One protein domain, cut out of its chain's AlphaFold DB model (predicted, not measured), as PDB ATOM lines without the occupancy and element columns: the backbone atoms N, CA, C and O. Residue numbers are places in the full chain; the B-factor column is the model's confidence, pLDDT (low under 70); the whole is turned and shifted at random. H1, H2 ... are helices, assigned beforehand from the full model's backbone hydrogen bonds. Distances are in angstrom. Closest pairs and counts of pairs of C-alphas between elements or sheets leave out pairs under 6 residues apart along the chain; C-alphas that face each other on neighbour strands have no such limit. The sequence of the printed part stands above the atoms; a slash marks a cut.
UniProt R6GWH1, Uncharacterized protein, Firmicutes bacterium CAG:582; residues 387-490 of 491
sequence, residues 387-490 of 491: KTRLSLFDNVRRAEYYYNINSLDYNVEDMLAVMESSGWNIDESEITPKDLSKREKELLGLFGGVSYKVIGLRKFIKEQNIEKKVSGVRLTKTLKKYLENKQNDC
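AT A GLANCE: This is residues 387 to 490 of the 491 residues of an uncharacterized protein of Firmicutes bacterium CAG:582 (UniProt R6GWH1). Picture a long, loose array of helices: H1 and H5 run side by side over part of their lengths, H2 and H4 lie near the middle, and H3 sits off at one end. At the other end residues 482 to 490, of which 482 to 488 belong to H5, stick out and add to the length. The printed part has 104 residues with five named helices, H1 to H5 in chain order, and no named strand; the class is all helix. It is loose, with a radius of gyration of the C-alphas of 17.6 A, and spans 63 by 25 by 20 A.

IN THESE COORDINATES: Find C-alpha 387 at (5.115, -15.121, 20.746); from there H1, residues 387 to 403, runs 24.4 A. Next come H2, residues 412 to 422, H3, residues 438 to 447, and H4, residues 452 to 463. H5, residues 466 to 488, runs 33.1 A to C-alpha 488 at (37.025, 9.550, 6.915).

HOW THE PARTS SIT: Look first at H1 and H5, which touch at a shallow tilt of 9 degrees, the same way; their closest C-alphas, of Arg 398 and Val 473, are 7.2 A apart. H2 and H4 only just touch, with 3 pairs of C-alphas within 8 A, the closest those of Leu 416 and Leu 457 at 7.2 A; H4 does so with residues 453 to 457 alone. H1 and H2 are close but not clearly touching, at 7.7 A between the C-alphas of Leu 390 and Met 415. H3 is apart from H1, H2, H4 and H5. In the five helices every O i to N i+4 pair is within hydrogen-bond range.

THE WHOLE: The C-alphas of Leu 446 and Cys 490, the two farthest apart, are 63.2 A apart. Without residues 482 to 490 the body spans 49 by 24 by 18 A. The printed part has no cut; the link from H2 to H3, residues 423 to 437, is long. Look for pLDDT under 70 at residues 405 to 409, 449 and 489 to 490.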
ATOM      1  N   LYS A 387       3.908 -15.491  19.985       91.06
ATOM      2  CA  LYS A 387       5.115 -15.121  20.746       91.06
ATOM      3  C   LYS A 387       6.373 -15.688  20.099       91.06
ATOM      4  O   LYS A 387       7.390 -14.991  20.055       91.06
ATOM      5  N   THR A 388       6.302 -16.897  19.548       94.44
ATOM      6  CA  THR A 388       7.375 -17.500  18.749       94.44
ATOM      7  C   THR A 388       7.652 -16.674  17.495       94.44
ATOM      8  O   THR A 388       8.801 -16.303  17.258       94.44
ATOM      9  N   ARG A 389       6.611 -16.274  16.746       94.56
ATOM     10  CA  ARG A 389       6.753 -15.405  15.557       94.56
ATOM     11  C   ARG A 389       7.352 -14.030  15.893       94.56
ATOM     12  O   ARG A 389       8.245 -13.559  15.193       94.56
ATOM     13  N   LEU A 390       6.934 -13.410  16.999       92.88
ATOM     14  CA  LEU A 390       7.492 -12.135  17.468       92.88
ATOM     15  C   LEU A 390       8.941 -12.261  17.951       92.88
ATOM     16  O   LEU A 390       9.748 -11.364  17.716       92.88
ATOM     17  N   SER A 391       9.292 -13.370  18.605       94.19
ATOM     18  CA  SER A 391      10.668 -13.641  19.043       94.19
ATOM     19  C   SER A 391      11.597 -13.884  17.855       94.19
ATOM     20  O   SER A 391      12.724 -13.391  17.844       94.19
ATOM     21  N   LEU A 392      11.109 -14.601  16.839       95.44
ATOM     22  CA  LEU A 392      11.785 -14.757  15.555       95.44
ATOM     23  C   LEU A 392      12.031 -13.388  14.909       95.44
ATOM     24  O   LEU A 392      13.176 -13.059  14.601       95.44
ATOM     25  N   PHE A 393      10.982 -12.570  14.785       93.06
ATOM     26  CA  PHE A 393      11.076 -11.227  14.213       93.06
ATOM     27  C   PHE A 393      12.083 -10.346  14.967       93.06
ATOM     28  O   PHE A 393      12.933  -9.716  14.341       93.06
ATOM     29  N   ASP A 394      12.038 -10.342  16.305       91.88
ATOM     30  CA  ASP A 394      12.997  -9.630  17.161       91.88
ATOM     31  C   ASP A 394      14.445 -10.037  16.865       91.88
ATOM     32  O   ASP A 394      15.328  -9.194  16.710       91.88
ATOM     33  N   ASN A 395      14.712 -11.339  16.796       92.44
ATOM     34  CA  ASN A 395      16.065 -11.846  16.598       92.44
ATOM     35  C   ASN A 395      16.599 -11.543  15.201       92.44
ATOM     36  O   ASN A 395      17.717 -11.037  15.085       92.44
ATOM     37  N   VAL A 396      15.794 -11.798  14.170       91.94
ATOM     38  CA  VAL A 396      16.172 -11.575  12.771       91.94
ATOM     39  C   VAL A 396      16.414 -10.095  12.518       91.94
ATOM     40  O   VAL A 396      17.506  -9.730  12.087       91.94
ATOM     41  N   ARG A 397      15.473  -9.225  12.910       88.75
ATOM     42  CA  ARG A 397      15.625  -7.778  12.724       88.75
ATOM     43  C   ARG A 397      16.862  -7.253  13.422       88.75
ATOM     44  O   ARG A 397      17.630  -6.525  12.809       88.75
ATOM     45  N   ARG A 398      17.123  -7.646  14.672       88.25
ATOM     46  CA  ARG A 398      18.354  -7.227  15.367       88.25
ATOM     47  C   ARG A 398      19.617  -7.669  14.632       88.25
ATOM     48  O   ARG A 398      20.567  -6.893  14.576       88.25
ATOM     49  N   ALA A 399      19.647  -8.886  14.096       88.69
ATOM     50  CA  ALA A 399      20.806  -9.394  13.368       88.69
ATOM     51  C   ALA A 399      21.045  -8.628  12.058       88.69
ATOM     52  O   ALA A 399      22.160  -8.147  11.842       88.69
ATOM     53  N   GLU A 400      19.999  -8.416  11.252       85.19
ATOM     54  CA  GLU A 400      20.064  -7.581  10.040       85.19
ATOM     55  C   GLU A 400      20.595  -6.184  10.359       85.19
ATOM     56  O   GLU A 400      21.447  -5.652   9.651       85.19
ATOM     57  N   TYR A 401      20.143  -5.635  11.485       80.44
ATOM     58  CA  TYR A 401      20.554  -4.337  11.994       80.44
ATOM     59  C   TYR A 401      22.033  -4.207  12.315       80.44
ATOM     60  O   TYR A 401      22.644  -3.165  12.065       80.44
ATOM     61  N   TYR A 402      22.600  -5.229  12.953       77.25
ATOM     62  CA  TYR A 402      24.018  -5.234  13.289       77.25
ATOM     63  C   TYR A 402      24.885  -5.408  12.043       77.25
ATOM     64  O   TYR A 402      25.985  -4.849  11.990       77.25
ATOM     65  N   TYR A 403      24.384  -6.141  11.048       75.75
ATOM     66  CA  TYR A 403      25.090  -6.380   9.800       75.75
ATOM     67  C   TYR A 403      25.057  -5.163   8.864       75.75
ATOM     68  O   TYR A 403      26.108  -4.618   8.520       75.75
ATOM     69  N   ASN A 404      23.866  -4.678   8.504       73.06
ATOM     70  CA  ASN A 404      23.691  -3.556   7.590       73.06
ATOM     71  C   ASN A 404      23.060  -2.360   8.306       73.06
ATOM     72  O   ASN A 404      21.867  -2.317   8.578       73.06
ATOM     73  N   ILE A 405      23.854  -1.313   8.528       56.12
ATOM     74  CA  ILE A 405      23.414  -0.100   9.231       56.12
ATOM     75  C   ILE A 405      22.299   0.670   8.498       56.12
ATOM     76  O   ILE A 405      21.635   1.518   9.109       56.12
ATOM     77  N   ASN A 406      22.111   0.388   7.206       60.28
ATOM     78  CA  ASN A 406      21.077   0.947   6.340       60.28
ATOM     79  C   ASN A 406      19.904  -0.023   6.117       60.28
ATOM     80  O   ASN A 406      19.066   0.247   5.259       60.28
ATOM     81  N   SER A 407      19.833  -1.137   6.858       68.06
ATOM     82  CA  SER A 407      18.660  -2.014   6.863       68.06
ATOM     83  C   SER A 407      17.399  -1.263   7.321       68.06
ATOM     84  O   SER A 407      17.488  -0.193   7.932       68.06
ATOM     85  N   LEU A 408      16.232  -1.854   7.030       67.38
ATOM     86  CA  LEU A 408      14.884  -1.414   7.442       67.38
ATOM     87  C   LEU A 408      14.817  -0.992   8.905       67.38
ATOM     88  O   LEU A 408      15.642  -1.471   9.656       67.38
ATOM     89  N   ASP A 409      13.868  -0.150   9.335       68.88
ATOM     90  CA  ASP A 409      13.750   0.277  10.741       68.88
ATOM     91  C   ASP A 409      13.506  -0.897  11.744       68.88
ATOM     92  O   ASP A 409      12.851  -1.883  11.420       68.88
ATOM     93  N   TYR A 410      14.120  -0.861  12.944       77.25
ATOM     94  CA  TYR A 410      13.847  -1.795  14.060       77.25
ATOM     95  C   TYR A 410      13.396  -0.982  15.260       77.25
ATOM     96  O   TYR A 410      14.180  -0.312  15.948       77.25
ATOM     97  N   ASN A 411      12.089  -0.996  15.463       83.56
ATOM     98  CA  ASN A 411      11.410  -0.286  16.525       83.56
ATOM     99  C   ASN A 411      10.124  -1.035  16.918       83.56
ATOM    100  O   ASN A 411       9.767  -2.062  16.339       83.56
ATOM    101  N   VAL A 412       9.470  -0.542  17.965       84.94
ATOM    102  CA  VAL A 412       8.257  -1.157  18.516       84.94
ATOM    103  C   VAL A 412       7.057  -0.927  17.594       84.94
ATOM    104  O   VAL A 412       6.183  -1.786  17.486       84.94
ATOM    105  N   GLU A 413       7.023   0.212  16.914       85.81
ATOM    106  CA  GLU A 413       5.970   0.593  15.981       85.81
ATOM    107  C   GLU A 413       5.904  -0.362  14.777       85.81
ATOM    108  O   GLU A 413       4.815  -0.774  14.379       85.81
ATOM    109  N   ASP A 414       7.053  -0.804  14.266       85.75
ATOM    110  CA  ASP A 414       7.160  -1.783  13.186       85.75
ATOM    111  C   ASP A 414       6.679  -3.162  13.642       85.75
ATOM    112  O   ASP A 414       5.977  -3.838  12.894       85.75
ATOM    113  N   MET A 415       6.969  -3.571  14.885       88.19
ATOM    114  CA  MET A 415       6.416  -4.813  15.446       88.19
ATOM    115  C   MET A 415       4.886  -4.773  15.514       88.19
ATOM    116  O   MET A 415       4.231  -5.762  15.180       88.19
ATOM    117  N   LEU A 416       4.307  -3.635  15.913       86.50
ATOM    118  CA  LEU A 416       2.855  -3.459  15.923       86.50
ATOM    119  C   LEU A 416       2.282  -3.528  14.505       86.50
ATOM    120  O   LEU A 416       1.327  -4.267  14.273       86.50
ATOM    121  N   ALA A 417       2.897  -2.828  13.552       88.50
ATOM    122  CA  ALA A 417       2.472  -2.849  12.155       88.50
ATOM    123  C   ALA A 417       2.552  -4.258  11.540       88.50
ATOM    124  O   ALA A 417       1.667  -4.651  10.779       88.50
ATOM    125  N   VAL A 418       3.570  -5.046  11.904       90.19
ATOM    126  CA  VAL A 418       3.692  -6.455  11.503       90.19
ATOM    127  C   VAL A 418       2.560  -7.289  12.084       90.19
ATOM    128  O   VAL A 418       1.944  -8.052  11.347       90.19
ATOM    129  N   MET A 419       2.230  -7.146  13.371       88.94
ATOM    130  CA  MET A 419       1.090  -7.863  13.965       88.94
ATOM    131  C   MET A 419      -0.241  -7.487  13.308       88.94
ATOM    132  O   MET A 419      -1.095  -8.348  13.090       88.94
ATOM    133  N   GLU A 420      -0.424  -6.204  12.994       84.56
ATOM    134  CA  GLU A 420      -1.633  -5.701  12.347       84.56
ATOM    135  C   GLU A 420      -1.803  -6.255  10.933       84.56
ATOM    136  O   GLU A 420      -2.907  -6.679  10.593       84.56
ATOM    137  N   SER A 421      -0.730  -6.296  10.135       85.12
ATOM    138  CA  SER A 421      -0.784  -6.799   8.760       85.12
ATOM    139  C   SER A 421      -0.909  -8.326   8.711       85.12
ATOM    140  O   SER A 421      -1.786  -8.867   8.049       85.12
ATOM    141  N   SER A 422      -0.079  -9.038   9.469       87.44
ATOM    142  CA  SER A 422       0.074 -10.496   9.373       87.44
ATOM    143  C   SER A 422      -1.055 -11.302  10.014       87.44
ATOM    144  O   SER A 422      -1.165 -12.514   9.796       87.44
ATOM    145  N   GLY A 423      -1.864 -10.661  10.859       85.06
ATOM    146  CA  GLY A 423      -2.842 -11.342  11.700       85.06
ATOM    147  C   GLY A 423      -2.218 -12.141  12.849       85.06
ATOM    148  O   GLY A 423      -2.892 -13.006  13.407       85.06
ATOM    149  N   TRP A 424      -0.956 -11.886  13.218       89.50
ATOM    150  CA  TRP A 424      -0.343 -12.482  14.408       89.50
ATOM    151  C   TRP A 424      -0.961 -11.877  15.668       89.50
ATOM    152  O   TRP A 424      -0.627 -10.768  16.087       89.50
ATOM    153  N   ASN A 425      -1.890 -12.612  16.272       81.88
ATOM    154  CA  ASN A 425      -2.638 -12.165  17.442       81.88
ATOM    155  C   ASN A 425      -2.231 -12.983  18.668       81.88
ATOM    156  O   ASN A 425      -2.097 -14.203  18.587       81.88
ATOM    157  N   ILE A 426      -2.020 -12.310  19.797       83.25
ATOM    158  CA  ILE A 426      -1.880 -12.980  21.094       83.25
ATOM    159  C   ILE A 426      -3.283 -13.349  21.567       83.25
ATOM    160  O   ILE A 426      -4.193 -12.525  21.460       83.25
ATOM    161  N   ASP A 427      -3.442 -14.577  22.053       81.00
ATOM    162  CA  ASP A 427      -4.717 -15.074  22.560       81.00
ATOM    163  C   ASP A 427      -5.192 -14.196  23.731       81.00
ATOM    164  O   ASP A 427      -4.429 -13.881  24.650       81.00
ATOM    165  N   GLU A 428      -6.456 -13.772  23.690       80.75
ATOM    166  CA  GLU A 428      -7.051 -12.924  24.726       80.75
ATOM    167  C   GLU A 428      -7.001 -13.590  26.106       80.75
ATOM    168  O   GLU A 428      -6.853 -12.903  27.118       80.75
ATOM    169  N   SER A 429      -7.046 -14.925  26.159       83.19
ATOM    170  CA  SER A 429      -6.927 -15.701  27.397       83.19
ATOM    171  C   SER A 429      -5.561 -15.559  28.079       83.19
ATOM    172  O   SER A 429      -5.451 -15.766  29.290       83.19
ATOM    173  N   GLU A 430      -4.523 -15.139  27.352       82.88
ATOM    174  CA  GLU A 430      -3.202 -14.857  27.918       82.88
ATOM    175  C   GLU A 430      -3.113 -13.476  28.583       82.88
ATOM    176  O   GLU A 430      -2.099 -13.151  29.220       82.88
ATOM    177  N   ILE A 431      -4.146 -12.641  28.443       84.56
ATOM    178  CA  ILE A 431      -4.190 -11.277  28.965       84.56
ATOM    179  C   ILE A 431      -4.967 -11.264  30.277       84.56
ATOM    180  O   ILE A 431      -6.149 -11.588  30.356       84.56
ATOM    181  N   THR A 432      -4.295 -10.836  31.341       83.81
ATOM    182  CA  THR A 432      -4.883 -10.750  32.679       83.81
ATOM    183  C   THR A 432      -5.236  -9.304  33.036       83.81
ATOM    184  O   THR A 432      -4.644  -8.366  32.498       83.81
ATOM    185  N   PRO A 433      -6.102  -9.058  34.039       81.38
ATOM    186  CA  PRO A 433      -6.385  -7.699  34.511       81.38
ATOM    187  C   PRO A 433      -5.154  -6.913  35.002       81.38
ATOM    188  O   PRO A 433      -5.228  -5.694  35.175       81.38
ATOM    189  N   LYS A 434      -4.021  -7.579  35.267       85.31
ATOM    190  CA  LYS A 434      -2.750  -6.928  35.626       85.31
ATOM    191  C   LYS A 434      -2.030  -6.328  34.415       85.31
ATOM    192  O   LYS A 434      -1.240  -5.406  34.596       85.31
ATOM    193  N   ASP A 435      -2.331  -6.817  33.217       85.50
ATOM    194  CA  ASP A 435      -1.728  -6.385  31.952       85.50
ATOM    195  C   ASP A 435      -2.409  -5.118  31.384       85.50
ATOM    196  O   ASP A 435      -1.864  -4.440  30.510       85.50
ATOM    197  N   LEU A 436      -3.587  -4.768  31.920       84.50
ATOM    198  CA  LEU A 436      -4.368  -3.588  31.550       84.50
ATOM    199  C   LEU A 436      -3.920  -2.337  32.322       84.50
ATOM    200  O   LEU A 436      -3.852  -2.325  33.559       84.50
ATOM    201  N   SER A 437      -3.717  -1.241  31.599       85.56
ATOM    202  CA  SER A 437      -3.593   0.102  32.168       85.56
ATOM    203  C   SER A 437      -4.906   0.566  32.809       85.56
ATOM    204  O   SER A 437      -5.983   0.033  32.541       85.56
ATOM    205  N   LYS A 438      -4.838   1.612  33.644       86.50
ATOM    206  CA  LYS A 438      -6.032   2.209  34.266       86.50
ATOM    207  C   LYS A 438      -7.079   2.614  33.218       86.50
ATOM    208  O   LYS A 438      -8.244   2.262  33.358       86.50
ATOM    209  N   ARG A 439      -6.639   3.271  32.140       84.19
ATOM    210  CA  ARG A 439      -7.506   3.708  31.038       84.19
ATOM    211  C   ARG A 439      -8.141   2.531  30.297       84.19
ATOM    212  O   ARG A 439      -9.304   2.602  29.938       84.19
ATOM    213  N   GLU A 440      -7.408   1.443  30.076       85.69
ATOM    214  CA  GLU A 440      -7.963   0.250  29.417       85.69
ATOM    215  C   GLU A 440      -8.994  -0.461  30.296       85.69
ATOM    216  O   GLU A 440     -10.005  -0.923  29.784       85.69
ATOM    217  N   LYS A 441      -8.801  -0.483  31.620       84.94
ATOM    218  CA  LYS A 441      -9.821  -0.984  32.558       84.94
ATOM    219  C   LYS A 441     -11.097  -0.146  32.507       84.94
ATOM    220  O   LYS A 441     -12.190  -0.702  32.500       84.94
ATOM    221  N   GLU A 442     -10.954   1.176  32.450       84.19
ATOM    222  CA  GLU A 442     -12.082   2.105  32.308       84.19
ATOM    223  C   GLU A 442     -12.800   1.913  30.964       84.19
ATOM    224  O   GLU A 442     -14.021   1.797  30.937       84.19
ATOM    225  N   LEU A 443     -12.060   1.805  29.855       82.62
ATOM    226  CA  LEU A 443     -12.627   1.566  28.523       82.62
ATOM    227  C   LEU A 443     -13.346   0.218  28.426       82.62
ATOM    228  O   LEU A 443     -14.445   0.162  27.882       82.62
ATOM    229  N   LEU A 444     -12.770  -0.845  28.993       81.12
ATOM    230  CA  LEU A 444     -13.408  -2.158  29.052       81.12
ATOM    231  C   LEU A 444     -14.734  -2.096  29.828       81.12
ATOM    232  O   LEU A 444     -15.723  -2.669  29.385       81.12
ATOM    233  N   GLY A 445     -14.773  -1.361  30.945       77.00
ATOM    234  CA  GLY A 445     -15.987  -1.171  31.742       77.00
ATOM    235  C   GLY A 445     -17.051  -0.282  31.084       77.00
ATOM    236  O   GLY A 445     -18.237  -0.499  31.313       77.00
ATOM    237  N   LEU A 446     -16.647   0.703  30.274       81.88
ATOM    238  CA  LEU A 446     -17.556   1.663  29.626       81.88
ATOM    239  C   LEU A 446     -18.082   1.192  28.266       81.88
ATOM    240  O   LEU A 446     -19.240   1.437  27.941       81.88
ATOM    241  N   PHE A 447     -17.230   0.555  27.463       78.69
ATOM    242  CA  PHE A 447     -17.509   0.236  26.058       78.69
ATOM    243  C   PHE A 447     -17.502  -1.266  25.766       78.69
ATOM    244  O   PHE A 447     -17.749  -1.665  24.631       78.69
ATOM    245  N   GLY A 448     -17.208  -2.106  26.764       70.12
ATOM    246  CA  GLY A 448     -17.182  -3.559  26.607       70.12
ATOM    247  C   GLY A 448     -16.018  -4.087  25.764       70.12
ATOM    248  O   GLY A 448     -16.029  -5.262  25.410       70.12
ATOM    249  N   GLY A 449     -15.014  -3.261  25.435       69.56
ATOM    250  CA  GLY A 449     -13.909  -3.687  24.574       69.56
ATOM    251  C   GLY A 449     -12.639  -2.842  24.677       69.56
ATOM    252  O   GLY A 449     -12.679  -1.628  24.881       69.56
ATOM    253  N   VAL A 450     -11.497  -3.510  24.504       74.19
ATOM    254  CA  VAL A 450     -10.151  -2.935  24.348       74.19
ATOM    255  C   VAL A 450      -9.395  -3.707  23.263       74.19
ATOM    256  O   VAL A 450      -9.727  -4.852  22.973       74.19
ATOM    257  N   SER A 451      -8.367  -3.102  22.661       79.38
ATOM    258  CA  SER A 451      -7.528  -3.811  21.683       79.38
ATOM    259  C   SER A 451      -6.564  -4.766  22.389       79.38
ATOM    260  O   SER A 451      -5.476  -4.374  22.823       79.38
ATOM    261  N   TYR A 452      -6.953  -6.037  22.491       78.88
ATOM    262  CA  TYR A 452      -6.127  -7.093  23.078       78.88
ATOM    263  C   TYR A 452      -4.799  -7.299  22.337       78.88
ATOM    264  O   TYR A 452      -3.796  -7.608  22.975       78.88
ATOM    265  N   LYS A 453      -4.737  -7.005  21.029       78.00
ATOM    266  CA  LYS A 453      -3.483  -7.036  20.253       78.00
ATOM    267  C   LYS A 453      -2.421  -6.097  20.831       78.00
ATOM    268  O   LYS A 453      -1.294  -6.515  21.081       78.00
ATOM    269  N   VAL A 454      -2.798  -4.842  21.093       82.56
ATOM    270  CA  VAL A 454      -1.890  -3.816  21.637       82.56
ATOM    271  C   VAL A 454      -1.453  -4.176  23.057       82.56
ATOM    272  O   VAL A 454      -0.280  -4.036  23.409       82.56
ATOM    273  N   ILE A 455      -2.385  -4.676  23.873       86.50
ATOM    274  CA  ILE A 455      -2.099  -5.095  25.249       86.50
ATOM    275  C   ILE A 455      -1.122  -6.276  25.261       86.50
ATOM    276  O   ILE A 455      -0.123  -6.234  25.984       86.50
ATOM    277  N   GLY A 456      -1.380  -7.292  24.436       86.50
ATOM    278  CA  GLY A 456      -0.515  -8.457  24.279       86.50
ATOM    279  C   GLY A 456       0.889  -8.073  23.814       86.50
ATOM    280  O   GLY A 456       1.868  -8.504  24.422       86.50
ATOM    281  N   LEU A 457       1.012  -7.212  22.797       86.81
ATOM    282  CA  LEU A 457       2.318  -6.749  22.318       86.81
ATOM    283  C   LEU A 457       3.093  -6.018  23.416       86.81
ATOM    284  O   LEU A 457       4.267  -6.300  23.642       86.81
ATOM    285  N   ARG A 458       2.444  -5.111  24.152       88.75
ATOM    286  CA  ARG A 458       3.087  -4.390  25.260       88.75
ATOM    287  C   ARG A 458       3.564  -5.339  26.359       88.75
ATOM    288  O   ARG A 458       4.644  -5.135  26.915       88.75
ATOM    289  N   LYS A 459       2.784  -6.379  26.666       88.94
ATOM    290  CA  LYS A 459       3.188  -7.443  27.594       88.94
ATOM    291  C   LYS A 459       4.438  -8.163  27.085       88.94
ATOM    292  O   LYS A 459       5.427  -8.220  27.812       88.94
ATOM    293  N   PHE A 460       4.433  -8.605  25.827       90.62
ATOM    294  CA  PHE A 460       5.585  -9.247  25.188       90.62
ATOM    295  C   PHE A 460       6.838  -8.355  25.210       90.62
ATOM    296  O   PHE A 460       7.906  -8.795  25.635       90.62
ATOM    297  N   ILE A 461       6.705  -7.079  24.835       90.25
ATOM    298  CA  ILE A 461       7.792  -6.085  24.840       90.25
ATOM    299  C   ILE A 461       8.444  -5.983  26.216       90.25
ATOM    300  O   ILE A 461       9.675  -5.967  26.322       90.25
ATOM    301  N   LYS A 462       7.620  -5.932  27.266       89.88
ATOM    302  CA  LYS A 462       8.080  -5.848  28.652       89.88
ATOM    303  C   LYS A 462       8.775  -7.134  29.092       89.88
ATOM    304  O   LYS A 462       9.863  -7.064  29.654       89.88
ATOM    305  N   GLU A 463       8.171  -8.291  28.830       91.31
ATOM    306  CA  GLU A 463       8.720  -9.605  29.196       91.31
ATOM    307  C   GLU A 463      10.072  -9.870  28.515       91.31
ATOM    308  O   GLU A 463      11.005 -10.356  29.151       91.31
ATOM    309  N   GLN A 464      10.208  -9.482  27.246       91.62
ATOM    310  CA  GLN A 464      11.407  -9.723  26.437       91.62
ATOM    311  C   GLN A 464      12.420  -8.568  26.448       91.62
ATOM    312  O   GLN A 464      13.443  -8.639  25.759       91.62
ATOM    313  N   ASN A 465      12.167  -7.512  27.233       92.25
ATOM    314  CA  ASN A 465      12.987  -6.298  27.315       92.25
ATOM    315  C   ASN A 465      13.307  -5.681  25.936       92.25
ATOM    316  O   ASN A 465      14.431  -5.227  25.694       92.25
ATOM    317  N   ILE A 466      12.330  -5.671  25.023       90.88
ATOM    318  CA  ILE A 466      12.522  -5.252  23.624       90.88
ATOM    319  C   ILE A 466      12.976  -3.793  23.536       90.88
ATOM    320  O   ILE A 466      13.939  -3.499  22.837       90.88
ATOM    321  N   GLU A 467      12.386  -2.881  24.313       89.50
ATOM    322  CA  GLU A 467      12.779  -1.459  24.309       89.50
ATOM    323  C   GLU A 467      14.263  -1.252  24.644       89.50
ATOM    324  O   GLU A 467      14.948  -0.425  24.031       89.50
ATOM    325  N   LYS A 468      14.792  -2.042  25.588       90.06
ATOM    326  CA  LYS A 468      16.211  -1.998  25.959       90.06
ATOM    327  C   LYS A 468      17.089  -2.521  24.822       90.06
ATOM    328  O   LYS A 468      18.130  -1.925  24.545       90.06
ATOM    329  N   LYS A 469      16.669  -3.597  24.149       90.56
ATOM    330  CA  LYS A 469      17.363  -4.147  22.972       90.56
ATOM    331  C   LYS A 469      17.379  -3.138  21.819       90.56
ATOM    332  O   LYS A 469      18.458  -2.828  21.322       90.56
ATOM    333  N   VAL A 470      16.227  -2.562  21.463       87.25
ATOM    334  CA  VAL A 470      16.081  -1.493  20.452       87.25
ATOM    335  C   VAL A 470      17.003  -0.316  20.768       87.25
ATOM    336  O   VAL A 470      17.755   0.139  19.905       87.25
ATOM    337  N   SER A 471      17.011   0.146  22.019       87.31
ATOM    338  CA  SER A 471      17.881   1.246  22.452       87.31
ATOM    339  C   SER A 471      19.367   0.904  22.317       87.31
ATOM    340  O   SER A 471      20.148   1.729  21.844       87.31
ATOM    341  N   GLY A 472      19.762  -0.321  22.677       87.50
ATOM    342  CA  GLY A 472      21.136  -0.802  22.524       87.50
ATOM    343  C   GLY A 472      21.590  -0.874  21.062       87.50
ATOM    344  O   GLY A 472      22.696  -0.437  20.737       87.50
ATOM    345  N   VAL A 473      20.724  -1.354  20.166       84.62
ATOM    346  CA  VAL A 473      20.970  -1.365  18.713       84.62
ATOM    347  C   VAL A 473      21.148   0.064  18.188       84.62
ATOM    348  O   VAL A 473      22.151   0.361  17.535       84.62
ATOM    349  N   ARG A 474      20.233   0.983  18.533       84.44
ATOM    350  CA  ARG A 474      20.309   2.401  18.132       84.44
ATOM    351  C   ARG A 474      21.592   3.073  18.618       84.44
ATOM    352  O   ARG A 474      22.243   3.767  17.841       84.44
ATOM    353  N   LEU A 475      21.985   2.841  19.873       88.00
ATOM    354  CA  LEU A 475      23.234   3.367  20.427       88.00
ATOM    355  C   LEU A 475      24.450   2.850  19.649       88.00
ATOM    356  O   LEU A 475      25.301   3.641  19.247       88.00
ATOM    357  N   THR A 476      24.503   1.541  19.390       85.62
ATOM    358  CA  THR A 476      25.596   0.912  18.630       85.62
ATOM    359  C   THR A 476      25.730   1.533  17.237       85.62
ATOM    360  O   THR A 476      26.835   1.869  16.815       85.62
ATOM    361  N   LYS A 477      24.606   1.772  16.549       79.12
ATOM    362  CA  LYS A 477      24.554   2.438  15.237       79.12
ATOM    363  C   LYS A 477      25.103   3.862  15.288       79.12
ATOM    364  O   LYS A 477      25.943   4.217  14.465       79.12
ATOM    365  N   THR A 478      24.664   4.663  16.255       84.81
ATOM    366  CA  THR A 478      25.160   6.037  16.429       84.81
ATOM    367  C   THR A 478      26.673   6.058  16.643       84.81
ATOM    368  O   THR A 478      27.368   6.857  16.020       84.81
ATOM    369  N   LEU A 479      27.194   5.143  17.465       86.88
ATOM    370  CA  LEU A 479      28.630   5.031  17.717       86.88
ATOM    371  C   LEU A 479      29.404   4.582  16.471       86.88
ATOM    372  O   LEU A 479      30.430   5.180  16.158       86.88
ATOM    373  N   LYS A 480      28.906   3.587  15.727       83.81
ATOM    374  CA  LYS A 480      29.548   3.102  14.495       83.81
ATOM    375  C   LYS A 480      29.624   4.196  13.425       83.81
ATOM    376  O   LYS A 480      30.710   4.452  12.919       83.81
ATOM    377  N   LYS A 481      28.526   4.926  13.179       83.31
ATOM    378  CA  LYS A 481      28.516   6.076  12.249       83.31
ATOM    379  C   LYS A 481      29.493   7.171  12.665       83.31
ATOM    380  O   LYS A 481      30.177   7.743  11.826       83.31
ATOM    381  N   TYR A 482      29.554   7.477  13.962       86.75
ATOM    382  CA  TYR A 482      30.501   8.465  14.474       86.75
ATOM    383  C   TYR A 482      31.955   8.043  14.223       86.75
ATOM    384  O   TYR A 482      32.762   8.871  13.809       86.75
ATOM    385  N   LEU A 483      32.282   6.765  14.441       85.19
ATOM    386  CA  LEU A 483      33.619   6.221  14.187       85.19
ATOM    387  C   LEU A 483      33.982   6.238  12.696       85.19
ATOM    388  O   LEU A 483      35.081   6.676  12.366       85.19
ATOM    389  N   GLU A 484      33.066   5.825  11.816       83.81
ATOM    390  CA  GLU A 484      33.250   5.861  10.354       83.81
ATOM    391  C   GLU A 484      33.503   7.294   9.860       83.81
ATOM    392  O   GLU A 484      34.462   7.539   9.131       83.81
ATOM    393  N   ASN A 485      32.716   8.267  10.331       83.12
ATOM    394  CA  ASN A 485      32.915   9.674   9.983       83.12
ATOM    395  C   ASN A 485      34.268  10.199  10.477       83.12
ATOM    396  O   ASN A 485      34.988  10.843   9.724       83.12
ATOM    397  N   LYS A 486      34.662   9.869  11.714       82.62
ATOM    398  CA  LYS A 486      35.966  10.283  12.248       82.62
ATOM    399  C   LYS A 486      37.149   9.696  11.481       82.62
ATOM    400  O   LYS A 486      38.182  10.350  11.394       82.62
ATOM    401  N   GLN A 487      37.028   8.463  10.993       74.25
ATOM    402  CA  GLN A 487      38.068   7.824  10.185       74.25
ATOM    403  C   GLN A 487      38.184   8.482   8.808       74.25
ATOM    404  O   GLN A 487      39.300   8.737   8.368       74.25
ATOM    405  N   ASN A 488      37.054   8.828   8.188       70.69
ATOM    406  CA  ASN A 488      37.025   9.550   6.915       70.69
ATOM    407  C   ASN A 488      37.541  10.994   7.033       70.69
ATOM    408  O   ASN A 488      38.130  11.489   6.086       70.69
ATOM    409  N   ASP A 489      37.369  11.649   8.185       68.19
ATOM    410  CA  ASP A 489      37.918  12.990   8.445       68.19
ATOM    411  C   ASP A 489      39.441  12.982   8.721       68.19
ATOM    412  O   ASP A 489      40.072  14.039   8.747       68.19
ATOM    413  N   CYS A 490      40.036  11.808   8.983       53.03
ATOM    414  CA  CYS A 490      41.469  11.640   9.270       53.03
ATOM    415  C   CYS A 490      42.285  11.068   8.092       53.03
ATOM    416  O   CYS A 490      43.504  10.933   8.235       53.03
TER     417      CYS A 490